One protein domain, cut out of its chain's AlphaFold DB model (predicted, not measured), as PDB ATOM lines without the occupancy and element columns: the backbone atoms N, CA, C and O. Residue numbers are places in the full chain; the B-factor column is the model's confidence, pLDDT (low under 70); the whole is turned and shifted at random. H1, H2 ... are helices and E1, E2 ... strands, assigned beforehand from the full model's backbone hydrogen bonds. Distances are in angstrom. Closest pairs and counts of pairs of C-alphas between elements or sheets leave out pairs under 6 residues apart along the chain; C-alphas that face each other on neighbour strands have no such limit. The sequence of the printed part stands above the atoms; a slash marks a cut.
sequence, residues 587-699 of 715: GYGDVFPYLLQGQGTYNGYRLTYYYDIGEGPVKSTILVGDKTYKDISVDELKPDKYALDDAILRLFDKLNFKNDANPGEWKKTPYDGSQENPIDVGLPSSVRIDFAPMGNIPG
ATOM      1  N   GLY A 587     148.802 132.304 234.752       83.75
ATOM      2  CA  GLY A 587     148.648 131.158 235.664       83.75
ATOM      3  C   GLY A 587     149.502 129.944 235.284       83.75
ATOM      4  O   GLY A 587     150.399 130.050 234.457       83.75
ATOM      5  N   TYR A 588     149.235 128.773 235.860       84.19
ATOM      6  CA  TYR A 588     149.869 127.537 235.383       84.19
ATOM      7  C   TYR A 588     149.273 127.121 234.028       84.19
ATOM      8  O   TYR A 588     148.063 127.236 233.844       84.19
ATOM      9  N   GLY A 589     150.134 126.715 233.090       83.00
ATOM     10  CA  GLY A 589     149.772 126.299 231.725       83.00
ATOM     11  C   GLY A 589     149.729 124.782 231.565       83.00
ATOM     12  O   GLY A 589     149.276 124.088 232.467       83.00
ATOM     13  N   ASP A 590     150.220 124.266 230.442       84.75
ATOM     14  CA  ASP A 590     150.340 122.819 230.220       84.75
ATOM     15  C   ASP A 590     151.497 122.199 231.037       84.75
ATOM     16  O   ASP A 590     152.280 122.895 231.691       84.75
ATOM     17  N   VAL A 591     151.605 120.866 231.000       80.69
ATOM     18  CA  VAL A 591     152.727 120.113 231.581       80.69
ATOM     19  C   VAL A 591     153.795 119.880 230.510       80.69
ATOM     20  O   VAL A 591     153.527 119.251 229.489       80.69
ATOM     21  N   PHE A 592     155.023 120.327 230.773       83.94
ATOM     22  CA  PHE A 592     156.138 120.295 229.826       83.94
ATOM     23  C   PHE A 592     157.281 119.375 230.278       83.94
ATOM     24  O   PHE A 592     157.522 119.242 231.479       83.94
ATOM     25  N   PRO A 593     158.056 118.780 229.352       79.44
ATOM     26  CA  PRO A 593     159.191 117.922 229.706       79.44
ATOM     27  C   PRO A 593     160.288 118.635 230.509       79.44
ATOM     28  O   PRO A 593     160.947 118.017 231.344       79.44
ATOM     29  N   TYR A 594     160.485 119.932 230.264       84.69
ATOM     30  CA  TYR A 594     161.544 120.731 230.875       84.69
ATOM     31  C   TYR A 594     160.982 122.013 231.481       84.69
ATOM     32  O   TYR A 594     159.989 122.566 231.006       84.69
ATOM     33  N   LEU A 595     161.648 122.518 232.519       85.00
ATOM     34  CA  LEU A 595     161.270 123.786 233.131       85.00
ATOM     35  C   LEU A 595     161.709 124.977 232.269       85.00
ATOM     36  O   LEU A 595     160.893 125.831 231.943       85.00
ATOM     37  N   LEU A 596     162.996 125.028 231.913       93.06
ATOM     38  CA  LEU A 596     163.617 126.146 231.197       93.06
ATOM     39  C   LEU A 596     164.776 125.675 230.308       93.06
ATOM     40  O   LEU A 596     165.355 124.604 230.519       93.06
ATOM     41  N   GLN A 597     165.142 126.479 229.311       94.19
ATOM     42  CA  GLN A 597     166.222 126.167 228.382       94.19
ATOM     43  C   GLN A 597     167.595 126.212 229.068       94.19
ATOM     44  O   GLN A 597     168.039 127.264 229.520       94.19
ATOM     45  N   GLY A 598     168.318 125.089 229.074       87.88
ATOM     46  CA  GLY A 598     169.600 124.979 229.786       87.88
ATOM     47  C   GLY A 598     169.441 124.719 231.290       87.88
ATOM     48  O   GLY A 598     170.311 125.085 232.087       87.88
ATOM     49  N   GLN A 599     168.325 124.089 231.668       81.69
ATOM     50  CA  GLN A 599     168.064 123.574 233.010       81.69
ATOM     51  C   GLN A 599     169.292 122.835 233.577       81.69
ATOM     52  O   GLN A 599     169.903 122.010 232.902       81.69
ATOM     53  N   GLY A 600     169.651 123.156 234.824       78.94
ATOM     54  CA  GLY A 600     170.852 122.657 235.508       78.94
ATOM     55  C   GLY A 600     172.059 123.601 235.438       78.94
ATOM     56  O   GLY A 600     172.972 123.464 236.244       78.94
ATOM     57  N   THR A 601     172.057 124.577 234.522       86.75
ATOM     58  CA  THR A 601     173.083 125.642 234.438       86.75
ATOM     59  C   THR A 601     172.508 127.029 234.735       86.75
ATOM     60  O   THR A 601     173.168 127.853 235.370       86.75
ATOM     61  N   TYR A 602     171.274 127.282 234.294       91.06
ATOM     62  CA  TYR A 602     170.596 128.570 234.436       91.06
ATOM     63  C   TYR A 602     169.362 128.459 235.338       91.06
ATOM     64  O   TYR A 602     168.719 127.410 235.384       91.06
ATOM     65  N   ASN A 603     169.030 129.560 236.013       85.88
ATOM     66  CA  ASN A 603     167.853 129.703 236.883       85.88
ATOM     67  C   ASN A 603     166.836 130.720 236.331       85.88
ATOM     68  O   ASN A 603     165.797 130.959 236.945       85.88
ATOM     69  N   GLY A 604     167.129 131.313 235.172       91.38
ATOM     70  CA  GLY A 604     166.341 132.391 234.599       91.38
ATOM     71  C   GLY A 604     166.882 132.870 233.256       91.38
ATOM     72  O   GLY A 604     167.897 132.366 232.760       91.38
ATOM     73  N   TYR A 605     166.227 133.878 232.683       96.88
ATOM     74  CA  TYR A 605     166.603 134.482 231.406       96.88
ATOM     75  C   TYR A 605     166.968 135.956 231.548       96.88
ATOM     76  O   TYR A 605     166.405 136.682 232.363       96.88
ATOM     77  N   ARG A 606     167.880 136.408 230.689       95.31
ATOM     78  CA  ARG A 606     167.958 137.803 230.269       95.31
ATOM     79  C   ARG A 606     167.270 137.869 228.907       95.31
ATOM     80  O   ARG A 606     167.881 137.573 227.882       95.31
ATOM     81  N   LEU A 607     165.978 138.173 228.937       96.31
ATOM     82  CA  LEU A 607     165.094 138.111 227.783       96.31
ATOM     83  C   LEU A 607     165.130 139.432 227.011       96.31
ATOM     84  O   LEU A 607     164.818 140.485 227.565       96.31
ATOM     85  N   THR A 608     165.477 139.378 225.728       96.75
ATOM     86  CA  THR A 608     165.320 140.505 224.798       96.75
ATOM     87  C   THR A 608     163.914 140.492 224.208       96.75
ATOM     88  O   THR A 608     163.505 139.475 223.653       96.75
ATOM     89  N   TYR A 609     163.205 141.617 224.296       95.50
ATOM     90  CA  TYR A 609     161.828 141.774 223.814       95.50
ATOM     91  C   TYR A 609     161.609 143.181 223.233       95.50
ATOM     92  O   TYR A 609     162.475 144.053 223.369       95.50
ATOM     93  N   TYR A 610     160.464 143.404 222.594       94.50
ATOM     94  CA  TYR A 610     160.046 144.688 222.038       94.50
ATOM     95  C   TYR A 610     158.702 145.126 222.619       94.50
ATOM     96  O   TYR A 610     157.838 144.294 222.899       94.50
ATOM     97  N   TYR A 611     158.532 146.435 222.787       90.69
ATOM     98  CA  TYR A 611     157.266 147.046 223.186       90.69
ATOM     99  C   TYR A 611     156.950 148.276 222.327       90.69
ATOM    100  O   TYR A 611     157.871 148.904 221.807       90.69
ATOM    101  N   ASP A 612     155.675 148.636 222.195       88.06
ATOM    102  CA  ASP A 612     155.222 149.849 221.507       88.06
ATOM    103  C   ASP A 612     154.170 150.579 222.355       88.06
ATOM    104  O   ASP A 612     153.059 150.109 222.573       88.06
ATOM    105  N   ILE A 613     154.525 151.763 222.855       77.19
ATOM    106  CA  ILE A 613     153.613 152.625 223.628       77.19
ATOM    107  C   ILE A 613     152.978 153.739 222.776       77.19
ATOM    108  O   ILE A 613     152.340 154.638 223.326       77.19
ATOM    109  N   GLY A 614     153.101 153.664 221.447       73.31
ATOM    110  CA  GLY A 614     152.582 154.632 220.476       73.31
ATOM    111  C   GLY A 614     153.655 155.422 219.718       73.31
ATOM    112  O   GLY A 614     153.312 156.375 219.021       73.31
ATOM    113  N   GLU A 615     154.930 155.048 219.848       76.06
ATOM    114  CA  GLU A 615     156.079 155.695 219.186       76.06
ATOM    115  C   GLU A 615     156.795 154.750 218.200       76.06
ATOM    116  O   GLU A 615     157.794 155.122 217.582       76.06
ATOM    117  N   GLY A 616     156.255 153.541 218.020       84.50
ATOM    118  CA  GLY A 616     156.848 152.458 217.249       84.50
ATOM    119  C   GLY A 616     157.586 151.444 218.136       84.50
ATOM    120  O   GLY A 616     157.810 151.695 219.323       84.50
ATOM    121  N   PRO A 617     157.993 150.287 217.575       90.88
ATOM    122  CA  PRO A 617     158.622 149.220 218.348       90.88
ATOM    123  C   PRO A 617     159.981 149.634 218.935       90.88
ATOM    124  O   PRO A 617     160.918 149.972 218.206       90.88
ATOM    125  N   VAL A 618     160.121 149.531 220.256       91.69
ATOM    126  CA  VAL A 618     161.351 149.804 221.008       91.69
ATOM    127  C   VAL A 618     161.926 148.500 221.555       91.69
ATOM    128  O   VAL A 618     161.242 147.733 222.228       91.69
ATOM    129  N   LYS A 619     163.215 148.256 221.293       94.25
ATOM    130  CA  LYS A 619     163.948 147.097 221.821       94.25
ATOM    131  C   LYS A 619     164.304 147.296 223.293       94.25
ATOM    132  O   LYS A 619     164.876 148.323 223.655       94.25
ATOM    133  N   SER A 620     164.075 146.278 224.115       92.38
ATOM    134  CA  SER A 620     164.413 146.280 225.539       92.38
ATOM    135  C   SER A 620     164.905 144.912 226.020       92.38
ATOM    136  O   SER A 620     165.010 143.939 225.267       92.38
ATOM    137  N   THR A 621     165.290 144.840 227.290       92.00
ATOM    138  CA  THR A 621     165.747 143.617 227.946       92.00
ATOM    139  C   THR A 621     165.182 143.539 229.353       92.00
ATOM    140  O   THR A 621     165.263 144.506 230.105       92.00
ATOM    141  N   ILE A 622     164.670 142.367 229.726       91.88
ATOM    142  CA  ILE A 622     164.122 142.097 231.053       91.88
ATOM    143  C   ILE A 622     164.738 140.846 231.675       91.88
ATOM    144  O   ILE A 622     165.086 139.884 230.989       91.88
ATOM    145  N   LEU A 623     164.894 140.863 232.997       91.25
ATOM    146  CA  LEU A 623     165.303 139.692 233.761       91.25
ATOM    147  C   LEU A 623     164.077 138.852 234.121       91.25
ATOM    148  O   LEU A 623     163.075 139.377 234.610       91.25
ATOM    149  N   VAL A 624     164.182 137.546 233.895       91.75
ATOM    150  CA  VAL A 624     163.163 136.557 234.242       91.75
ATOM    151  C   VAL A 624     163.748 135.581 235.254       91.75
ATOM    152  O   VAL A 624     164.723 134.901 234.937       91.75
ATOM    153  N   GLY A 625     163.166 135.499 236.450       86.88
ATOM    154  CA  GLY A 625     163.633 134.641 237.540       86.88
ATOM    155  C   GLY A 625     164.989 135.041 238.132       86.88
ATOM    156  O   GLY A 625     165.362 136.219 238.173       86.88
ATOM    157  N   ASP A 626     165.740 134.040 238.588       80.94
ATOM    158  CA  ASP A 626     166.967 134.238 239.360       80.94
ATOM    159  C   ASP A 626     168.242 134.029 238.532       80.94
ATOM    160  O   ASP A 626     168.276 133.333 237.515       80.94
ATOM    161  N   LYS A 627     169.344 134.616 239.005       82.31
ATOM    162  CA  LYS A 627     170.687 134.365 238.468       82.31
ATOM    163  C   LYS A 627     171.080 132.897 238.732       82.31
ATOM    164  O   LYS A 627     170.793 132.366 239.801       82.31
ATOM    165  N   THR A 628     171.779 132.182 237.849       93.31
ATOM    166  CA  THR A 628     172.452 132.559 236.587       93.31
ATOM    167  C   THR A 628     171.502 132.647 235.391       93.31
ATOM    168  O   THR A 628     170.671 131.765 235.201       93.31
ATOM    169  N   TYR A 629     171.664 133.684 234.562       94.38
ATOM    170  CA  TYR A 629     170.783 133.968 233.424       94.38
ATOM    171  C   TYR A 629     171.312 133.403 232.106       94.38
ATOM    172  O   TYR A 629     172.508 133.507 231.831       94.38
ATOM    173  N   LYS A 630     170.405 132.878 231.279       96.31
ATOM    174  CA  LYS A 630     170.641 132.631 229.854       96.31
ATOM    175  C   LYS A 630     170.178 133.847 229.046       96.31
ATOM    176  O   LYS A 630     169.030 134.260 229.188       96.31
ATOM    177  N   ASP A 631     171.046 134.398 228.205       97.38
ATOM    178  CA  ASP A 631     170.653 135.441 227.251       97.38
ATOM    179  C   ASP A 631     169.845 134.795 226.111       97.38
ATOM    180  O   ASP A 631     170.281 133.795 225.532       97.38
ATOM    181  N   ILE A 632     168.643 135.310 225.845       97.44
ATOM    182  CA  ILE A 632     167.706 134.756 224.854       97.44
ATOM    183  C   ILE A 632     166.756 135.855 224.354       97.44
ATOM    184  O   ILE A 632     166.442 136.779 225.105       97.44
ATOM    185  N   SER A 633     166.292 135.795 223.107       97.12
ATOM    186  CA  SER A 633     165.204 136.649 222.611       97.12
ATOM    187  C   SER A 633     163.840 135.958 222.683       97.12
ATOM    188  O   SER A 633     163.751 134.736 222.798       97.12
ATOM    189  N   VAL A 634     162.761 136.741 222.596       96.44
ATOM    190  CA  VAL A 634     161.390 136.211 222.491       96.44
ATOM    191  C   VAL A 634     161.251 135.214 221.332       96.44
ATOM    192  O   VAL A 634     160.691 134.141 221.524       96.44
ATOM    193  N   ASP A 635     161.834 135.507 220.167       95.75
ATOM    194  CA  ASP A 635     161.763 134.640 218.978       95.75
ATOM    195  C   ASP A 635     162.479 133.285 219.153       95.75
ATOM    196  O   ASP A 635     162.245 132.341 218.400       95.75
ATOM    197  N   GLU A 636     163.361 133.164 220.150       96.56
ATOM    198  CA  GLU A 636     164.099 131.935 220.466       96.56
ATOM    199  C   GLU A 636     163.402 131.057 221.526       96.56
ATOM    200  O   GLU A 636     163.881 129.952 221.842       96.56
ATOM    201  N   LEU A 637     162.288 131.531 222.092       96.81
ATOM    202  CA  LEU A 637     161.472 130.772 223.036       96.81
ATOM    203  C   LEU A 637     160.852 129.544 222.354       96.81
ATOM    204  O   LEU A 637     160.538 129.532 221.167       96.81
ATOM    205  N   LYS A 638     160.713 128.458 223.116       95.50
ATOM    206  CA  LYS A 638     160.206 127.160 222.648       95.50
ATOM    207  C   LYS A 638     159.047 126.726 223.546       95.50
ATOM    208  O   LYS A 638     159.231 125.805 224.356       95.50
ATOM    209  N   PRO A 639     157.867 127.361 223.408       92.69
ATOM    210  CA  PRO A 639     156.741 127.157 224.316       92.69
ATOM    211  C   PRO A 639     156.231 125.715 224.343       92.69
ATOM    212  O   PRO A 639     155.690 125.303 225.351       92.69
ATOM    213  N   ASP A 640     156.468 124.903 223.309       89.19
ATOM    214  CA  ASP A 640     156.054 123.488 223.298       89.19
ATOM    215  C   ASP A 640     156.981 122.553 224.092       89.19
ATOM    216  O   ASP A 640     156.693 121.366 224.258       89.19
ATOM    217  N   LYS A 641     158.138 123.047 224.547       88.75
ATOM    218  CA  LYS A 641     159.165 122.226 225.213       88.75
ATOM    219  C   LYS A 641     159.457 122.653 226.644       88.75
ATOM    220  O   LYS A 641     159.876 121.800 227.430       88.75
ATOM    221  N   TYR A 642     159.275 123.932 226.966       92.75
ATOM    222  CA  TYR A 642     159.699 124.511 228.236       92.75
ATOM    223  C   TYR A 642     158.560 125.267 228.907       92.75
ATOM    224  O   TYR A 642     157.975 126.176 228.321       92.75
ATOM    225  N   ALA A 643     158.300 124.928 230.169       89.94
ATOM    226  CA  ALA A 643     157.217 125.528 230.937       89.94
ATOM    227  C   ALA A 643     157.379 127.043 231.134       89.94
ATOM    228  O   ALA A 643     156.392 127.775 231.095       89.94
ATOM    229  N   LEU A 644     158.610 127.519 231.349       94.62
ATOM    230  CA  LEU A 644     158.890 128.946 231.513       94.62
ATOM    231  C   LEU A 644     158.641 129.729 230.218       94.62
ATOM    232  O   LEU A 644     158.064 130.810 230.272       94.62
ATOM    233  N   ASP A 645     159.032 129.176 229.070       96.81
ATOM    234  CA  ASP A 645     158.847 129.808 227.759       96.81
ATOM    235  C   ASP A 645     157.351 130.003 227.459       96.81
ATOM    236  O   ASP A 645     156.933 131.100 227.095       96.81
ATOM    237  N   ASP A 646     156.533 128.971 227.697       95.50
ATOM    238  CA  ASP A 646     155.069 129.059 227.599       95.50
ATOM    239  C   ASP A 646     154.480 130.099 228.568       95.50
ATOM    240  O   ASP A 646     153.620 130.890 228.184       95.50
ATOM    241  N   ALA A 647     154.953 130.140 229.816       94.38
ATOM    242  CA  ALA A 647     154.459 131.099 230.801       94.38
ATOM    243  C   ALA A 647     154.794 132.557 230.442       94.38
ATOM    244  O   ALA A 647     153.969 133.437 230.692       94.38
ATOM    245  N   ILE A 648     155.971 132.813 229.857       96.44
ATOM    246  CA  ILE A 648     156.365 134.139 229.358       96.44
ATOM    247  C   ILE A 648     155.444 134.564 228.216       96.44
ATOM    248  O   ILE A 648     154.897 135.659 228.273       96.44
ATOM    249  N   LEU A 649     155.226 133.700 227.220       96.44
ATOM    250  CA  LEU A 649     154.381 134.044 226.073       96.44
ATOM    251  C   LEU A 649     152.916 134.243 226.481       96.44
ATOM    252  O   LEU A 649     152.309 135.223 226.073       96.44
ATOM    253  N   ARG A 650     152.376 133.428 227.401       94.25
ATOM    254  CA  ARG A 650     151.041 133.671 227.991       94.25
ATOM    255  C   ARG A 650     150.937 134.973 228.775       94.25
ATOM    256  O   ARG A 650     149.834 135.475 228.979       94.25
ATOM    257  N   LEU A 651     152.044 135.463 229.330       93.38
ATOM    258  CA  LEU A 651     152.073 136.768 229.980       93.38
ATOM    259  C   LEU A 651     152.127 137.875 228.924       93.38
ATOM    260  O   LEU A 651     151.398 138.848 229.057       93.38
ATOM    261  N   PHE A 652     152.953 137.725 227.890       94.38
ATOM    262  CA  PHE A 652     153.118 138.726 226.837       94.38
ATOM    263  C   PHE A 652     151.859 138.889 225.980       94.38
ATOM    264  O   PHE A 652     151.479 140.028 225.750       94.38
ATOM    265  N   ASP A 653     151.132 137.814 225.677       93.00
ATOM    266  CA  ASP A 653     149.788 137.835 225.062       93.00
ATOM    267  C   ASP A 653     148.778 138.683 225.859       93.00
ATOM    268  O   ASP A 653     147.915 139.348 225.306       93.00
ATOM    269  N   LYS A 654     148.911 138.762 227.188       89.69
ATOM    270  CA  LYS A 654     148.053 139.636 228.015       89.69
ATOM    271  C   LYS A 654     148.492 141.095 228.025       89.69
ATOM    272  O   LYS A 654     147.714 141.965 228.421       89.69
ATOM    273  N   LEU A 655     149.760 141.344 227.712       90.31
ATOM    274  CA  LEU A 655     150.362 142.674 227.656       90.31
ATOM    275  C   LEU A 655     150.351 143.239 226.230       90.31
ATOM    276  O   LEU A 655     150.572 144.436 226.081       90.31
ATOM    277  N   ASN A 656     150.091 142.403 225.226       89.94
ATOM    278  CA  ASN A 656     149.824 142.776 223.850       89.94
ATOM    279  C   ASN A 656     148.311 142.858 223.634       89.94
ATOM    280  O   ASN A 656     147.564 141.924 223.891       89.94
ATOM    281  N   PHE A 657     147.824 144.030 223.271       83.38
ATOM    282  CA  PHE A 657     146.401 144.311 223.159       83.38
ATOM    283  C   PHE A 657     146.043 145.418 222.163       83.38
ATOM    284  O   PHE A 657     144.857 145.616 221.878       83.38
ATOM    285  N   LYS A 658     147.010 146.168 221.635       79.38
ATOM    286  CA  LYS A 658     146.828 147.083 220.513       79.38
ATOM    287  C   LYS A 658     147.577 146.513 219.321       79.38
ATOM    288  O   LYS A 658     148.780 146.319 219.358       79.38
ATOM    289  N   ASN A 659     146.855 146.339 218.218       82.94
ATOM    290  CA  ASN A 659     147.412 145.826 216.964       82.94
ATOM    291  C   ASN A 659     148.090 144.445 217.092       82.94
ATOM    292  O   ASN A 659     148.962 144.139 216.284       82.94
ATOM    293  N   ASP A 660     147.661 143.627 218.055       87.06
ATOM    294  CA  ASP A 660     148.124 142.250 218.206       87.06
ATOM    295  C   ASP A 660     147.866 141.448 216.918       87.06
ATOM    296  O   ASP A 660     146.741 141.398 216.402       87.06
ATOM    297  N   ALA A 661     148.927 140.850 216.377       88.38
ATOM    298  CA  ALA A 661     148.888 140.074 215.145       88.38
ATOM    299  C   ALA A 661     148.157 138.724 215.296       88.38
ATOM    300  O   ALA A 661     147.698 138.162 214.293       88.38
ATOM    301  N   ASN A 662     148.056 138.186 216.514       88.94
ATOM    302  CA  ASN A 662     147.542 136.846 216.798       88.94
ATOM    303  C   ASN A 662     146.903 136.746 218.200       88.94
ATOM    304  O   ASN A 662     147.345 135.928 219.011       88.94
ATOM    305  N   PRO A 663     145.810 137.493 218.450       86.12
ATOM    306  CA  PRO A 663     145.180 137.583 219.765       86.12
ATOM    307  C   PRO A 663     144.729 136.226 220.301       86.12
ATOM    308  O   PRO A 663     144.004 135.478 219.636       86.12
ATOM    309  N   GLY A 664     145.172 135.906 221.519       84.94
ATOM    310  CA  GLY A 664     144.859 134.656 222.211       84.94
ATOM    311  C   GLY A 664     145.613 133.432 221.677       84.94
ATOM    312  O   GLY A 664     145.390 132.319 222.162       84.94
ATOM    313  N   GLU A 665     146.505 133.605 220.697       90.12
ATOM    314  CA  GLU A 665     147.302 132.546 220.072       90.12
ATOM    315  C   GLU A 665     148.803 132.709 220.392       90.12
ATOM    316  O   GLU A 665     149.647 132.662 219.496       90.12
ATOM    317  N   TRP A 666     149.165 132.819 221.675       91.88
ATOM    318  CA  TRP A 666     150.546 133.050 222.154       91.88
ATOM    319  C   TRP A 666     151.613 132.037 221.687       91.88
ATOM    320  O   TRP A 666     152.812 132.286 221.799       91.88
ATOM    321  N   LYS A 667     151.216 130.852 221.195       92.31
ATOM    322  CA  LYS A 667     152.136 129.833 220.641       92.31
ATOM    323  C   LYS A 667     152.417 130.016 219.144       92.31
ATOM    324  O   LYS A 667     153.201 129.249 218.580       92.31
ATOM    325  N   LYS A 668     151.797 130.994 218.485       92.75
ATOM    326  CA  LYS A 668     151.952 131.264 217.053       92.75
ATOM    327  C   LYS A 668     152.929 132.410 216.816       92.75
ATOM    328  O   LYS A 668     153.019 133.335 217.609       92.75
ATOM    329  N   THR A 669     153.675 132.325 215.720       91.12
ATOM    330  CA  THR A 669     154.613 133.371 215.300       91.12
ATOM    331  C   THR A 669     153.933 134.385 214.367       91.12
ATOM    332  O   THR A 669     153.161 133.946 213.505       91.12
ATOM    333  N   PRO A 670     154.280 135.683 214.438       93.69
ATOM    334  CA  PRO A 670     155.263 136.280 215.351       93.69
ATOM    335  C   PRO A 670     154.789 136.249 216.812       93.69
ATOM    336  O   PRO A 670     153.616 136.457 217.090       93.69
ATOM    337  N   TYR A 671     155.692 135.937 217.744       95.81
ATOM    338  CA  TYR A 671     155.342 135.856 219.165       95.81
ATOM    339  C   TYR A 671     155.087 137.246 219.753       95.81
ATOM    340  O   TYR A 671     155.753 138.208 219.364       95.81
ATOM    341  N   ASP A 672     154.199 137.342 220.741       94.25
ATOM    342  CA  ASP A 672     154.020 138.565 221.525       94.25
ATOM    343  C   ASP A 672     155.339 138.982 222.179       94.25
ATOM    344  O   ASP A 672     156.036 138.160 222.774       94.25
ATOM    345  N   GLY A 673     155.699 140.257 222.059       93.25
ATOM    346  CA  GLY A 673     156.988 140.803 222.488       93.25
ATOM    347  C   GLY A 673     158.126 140.637 221.475       93.25
ATOM    348  O   GLY A 673     159.262 141.007 221.782       93.25
ATOM    349  N   SER A 674     157.857 140.104 220.281       95.81
ATOM    350  CA  SER A 674     158.788 140.147 219.144       95.81
ATOM    351  C   SER A 674     158.777 141.524 218.472       95.81
ATOM    352  O   SER A 674     157.932 142.369 218.756       95.81
ATOM    353  N   GLN A 675     159.716 141.774 217.557       94.38
ATOM    354  CA  GLN A 675     159.769 143.050 216.833       94.38
ATOM    355  C   GLN A 675     158.537 143.280 215.943       94.38
ATOM    356  O   GLN A 675     158.131 144.423 215.743       94.38
ATOM    357  N   GLU A 676     157.973 142.199 215.400       93.38
ATOM    358  CA  GLU A 676     156.814 142.225 214.500       93.38
ATOM    359  C   GLU A 676     155.477 142.190 215.257       93.38
ATOM    360  O   GLU A 676     154.447 142.495 214.662       93.38
ATOM    361  N   ASN A 677     155.494 141.857 216.553       94.19
ATOM    362  CA  ASN A 677     154.325 141.867 217.432       94.19
ATOM    363  C   ASN A 677     154.715 142.346 218.853       94.19
ATOM    364  O   ASN A 677     154.810 141.536 219.779       94.19
ATOM    365  N   PRO A 678     155.066 143.637 219.031       93.31
ATOM    366  CA  PRO A 678     155.548 144.170 220.307       93.31
ATOM    367  C   PRO A 678     154.428 144.252 221.355       93.31
ATOM    368  O   PRO A 678     153.283 144.508 221.014       93.31
ATOM    369  N   ILE A 679     154.757 144.111 222.645       91.25
ATOM    370  CA  ILE A 679     153.763 144.309 223.722       91.25
ATOM    371  C   ILE A 679     153.442 145.800 223.933       91.25
ATOM    372  O   ILE A 679     154.286 146.664 223.716       91.25
ATOM    373  N   ASP A 680     152.271 146.128 224.474       85.62
ATOM    374  CA  ASP A 680     151.827 147.521 224.679       85.62
ATOM    375  C   ASP A 680     152.207 148.123 226.033       85.62
ATOM    376  O   ASP A 680     151.775 149.225 226.399       85.62
ATOM    377  N   VAL A 681     152.984 147.381 226.819       79.81
ATOM    378  CA  VAL A 681     153.410 147.770 228.162       79.81
ATOM    379  C   VAL A 681     154.930 147.805 228.214       79.81
ATOM    380  O   VAL A 681     155.603 146.800 227.984       79.81
ATOM    381  N   GLY A 682     155.483 148.968 228.558       75.62
ATOM    382  CA  GLY A 682     156.909 149.111 228.825       75.62
ATOM    383  C   GLY A 682     157.295 148.398 230.123       75.62
ATOM    384  O   GLY A 682     156.681 148.604 231.168       75.62
ATOM    385  N   LEU A 683     158.335 147.565 230.079       82.75
ATOM    386  CA  LEU A 683     158.884 146.894 231.260       82.75
ATOM    387  C   LEU A 683     160.266 147.506 231.558       82.75
ATOM    388  O   LEU A 683     161.270 147.055 231.003       82.75
ATOM    389  N   PRO A 684     160.347 148.580 232.369       69.62
ATOM    390  CA  PRO A 684     161.617 149.240 232.660       69.62
ATOM    391  C   PRO A 684     162.548 148.323 233.459       69.62
ATOM    392  O   PRO A 684     162.124 147.329 234.039       69.62
ATOM    393  N   SER A 685     163.826 148.691 233.566       70.00
ATOM    394  CA  SER A 685     164.850 147.876 234.252       70.00
ATOM    395  C   SER A 685     164.549 147.538 235.723       70.00
ATOM    396  O   SER A 685     165.101 146.580 236.261       70.00
ATOM    397  N   SER A 686     163.671 148.303 236.380       63.34
ATOM    398  CA  SER A 686     163.177 148.030 237.736       63.34
ATOM    399  C   SER A 686     162.107 146.933 237.804       63.34
ATOM    400  O   SER A 686     161.730 146.513 238.901       63.34
ATOM    401  N   VAL A 687     161.577 146.504 236.659       73.38
ATOM    402  CA  VAL A 687     160.611 145.416 236.510       73.38
ATOM    403  C   VAL A 687     161.355 144.132 236.164       73.38
ATOM    404  O   VAL A 687     162.237 144.112 235.309       73.38
ATOM    405  N   ARG A 688     160.968 143.037 236.817       82.12
ATOM    406  CA  ARG A 688     161.374 141.685 236.444       82.12
ATOM    407  C   ARG A 688     160.139 140.801 236.307       82.12
ATOM    408  O   ARG A 688     159.083 141.101 236.872       82.12
ATOM    409  N   ILE A 689     160.283 139.716 235.559       86.12
ATOM    410  CA  ILE A 689     159.279 138.655 235.508       86.12
ATOM    411  C   ILE A 689     159.701 137.604 236.528       86.12
ATOM    412  O   ILE A 689     160.718 136.936 236.349       86.12
ATOM    413  N   ASP A 690     158.924 137.444 237.590       84.25
ATOM    414  CA  ASP A 690     159.104 136.316 238.496       84.25
ATOM    415  C   ASP A 690     158.254 135.142 238.007       84.25
ATOM    416  O   ASP A 690     157.196 135.311 237.393       84.25
ATOM    417  N   PHE A 691     158.723 133.926 238.272       86.38
ATOM    418  CA  PHE A 691     157.984 132.717 237.943       86.38
ATOM    419  C   PHE A 691     157.992 131.742 239.115       86.38
ATOM    420  O   PHE A 691     158.909 131.723 239.933       86.38
ATOM    421  N   ALA A 692     156.946 130.928 239.203       79.31
ATOM    422  CA  ALA A 692     156.868 129.845 240.173       79.31
ATOM    423  C   ALA A 692     156.720 128.518 239.420       79.31
ATOM    424  O   ALA A 692     155.726 128.347 238.707       79.31
ATOM    425  N   PRO A 693     157.694 127.601 239.541       82.56
ATOM    426  CA  PRO A 693     157.621 126.294 238.915       82.56
ATOM    427  C   PRO A 693     156.906 125.271 239.805       82.56
ATOM    428  O   PRO A 693     157.036 125.280 241.028       82.56
ATOM    429  N   MET A 694     156.219 124.325 239.175       73.31
ATOM    430  CA  MET A 694     155.763 123.079 239.787       73.31
ATOM    431  C   MET A 694     156.341 121.915 238.988       73.31
ATOM    432  O   MET A 694     156.132 121.846 237.781       73.31
ATOM    433  N   GLY A 695     157.094 121.029 239.639       70.94
ATOM    434  CA  GLY A 695     157.702 119.851 239.011       70.94
ATOM    435  C   GLY A 695     156.977 118.556 239.370       70.94
ATOM    436  O   GLY A 695     156.187 118.517 240.311       70.94
ATOM    437  N   ASN A 696     157.287 117.483 238.638       66.12
ATOM    438  CA  ASN A 696     156.693 116.153 238.807       66.12
ATOM    439  C   ASN A 696     155.159 116.130 238.702       66.12
ATOM    440  O   ASN A 696     154.516 115.241 239.267       66.12
ATOM    441  N   ILE A 697     154.572 117.084 237.977       66.00
ATOM    442  CA  ILE A 697     153.121 117.169 237.831       66.00
ATOM    443  C   ILE A 697     152.650 116.112 236.836       66.00
ATOM    444  O   ILE A 697     153.184 116.081 235.726       66.00
ATOM    445  N   PRO A 698     151.690 115.244 237.208       63.88
ATOM    446  CA  PRO A 698     151.115 114.278 236.283       63.88
ATOM    447  C   PRO A 698     150.446 114.985 235.101       63.88
ATOM    448  O   PRO A 698     149.603 115.860 235.299       63.88
ATOM    449  N   GLY A 699     150.793 114.587 233.876       60.12
ATOM    450  CA  GLY A 699     150.040 114.960 232.682       60.12
ATOM    451  C   GLY A 699     148.648 114.335 232.762       60.12
ATOM    452  O   GLY A 699     148.507 113.130 232.965       60.12
TER     453      GLY A 699
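Overview. This is residues 587 to 699 of the 715 residues of an uncharacterized protein of Thermococcus celer Vu 13 = JCM 8558 (UniProt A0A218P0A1). In little regular structure, a strongly twisted four-stranded sheet curls round one helix, H1, as two layers. The printed part has 113 residues, 45 in named elements, ordered E1, E2, E3, H1, E4; the class is mixed. The mixed sheet runs E3 E1 E2 E4. The whole is compact, radius of gyration of the C-alphas 13.5 A, spanning 43 by 27 by 20 A.

Arrangement. Find E1, residues 604 to 611, in an antiparallel hairpin with E2, residues 618 to 625; N 605 and O 624 are 2.9 A apart. E3, residues 629 to 633, is parallel to E1, N 606 to O 630 2.9 A. H1, residues 643 to 655, is on the sheet, 8 of 9 O i to N i+4 pairs within hydrogen-bond range. E4, residues 688 to 698, is parallel to E2, N 625 to O 689 2.8 A.

Along the chain. Find C-alpha 604 at (166.341, 132.391, 234.599), beginning E1; E4 runs 29.3 A to C-alpha 698 at (151.115, 114.278, 236.283).

Size, cuts and confidence. The H1 to E4 link is long. Residues 684, 686 and 696 to 699 have pLDDT under 70.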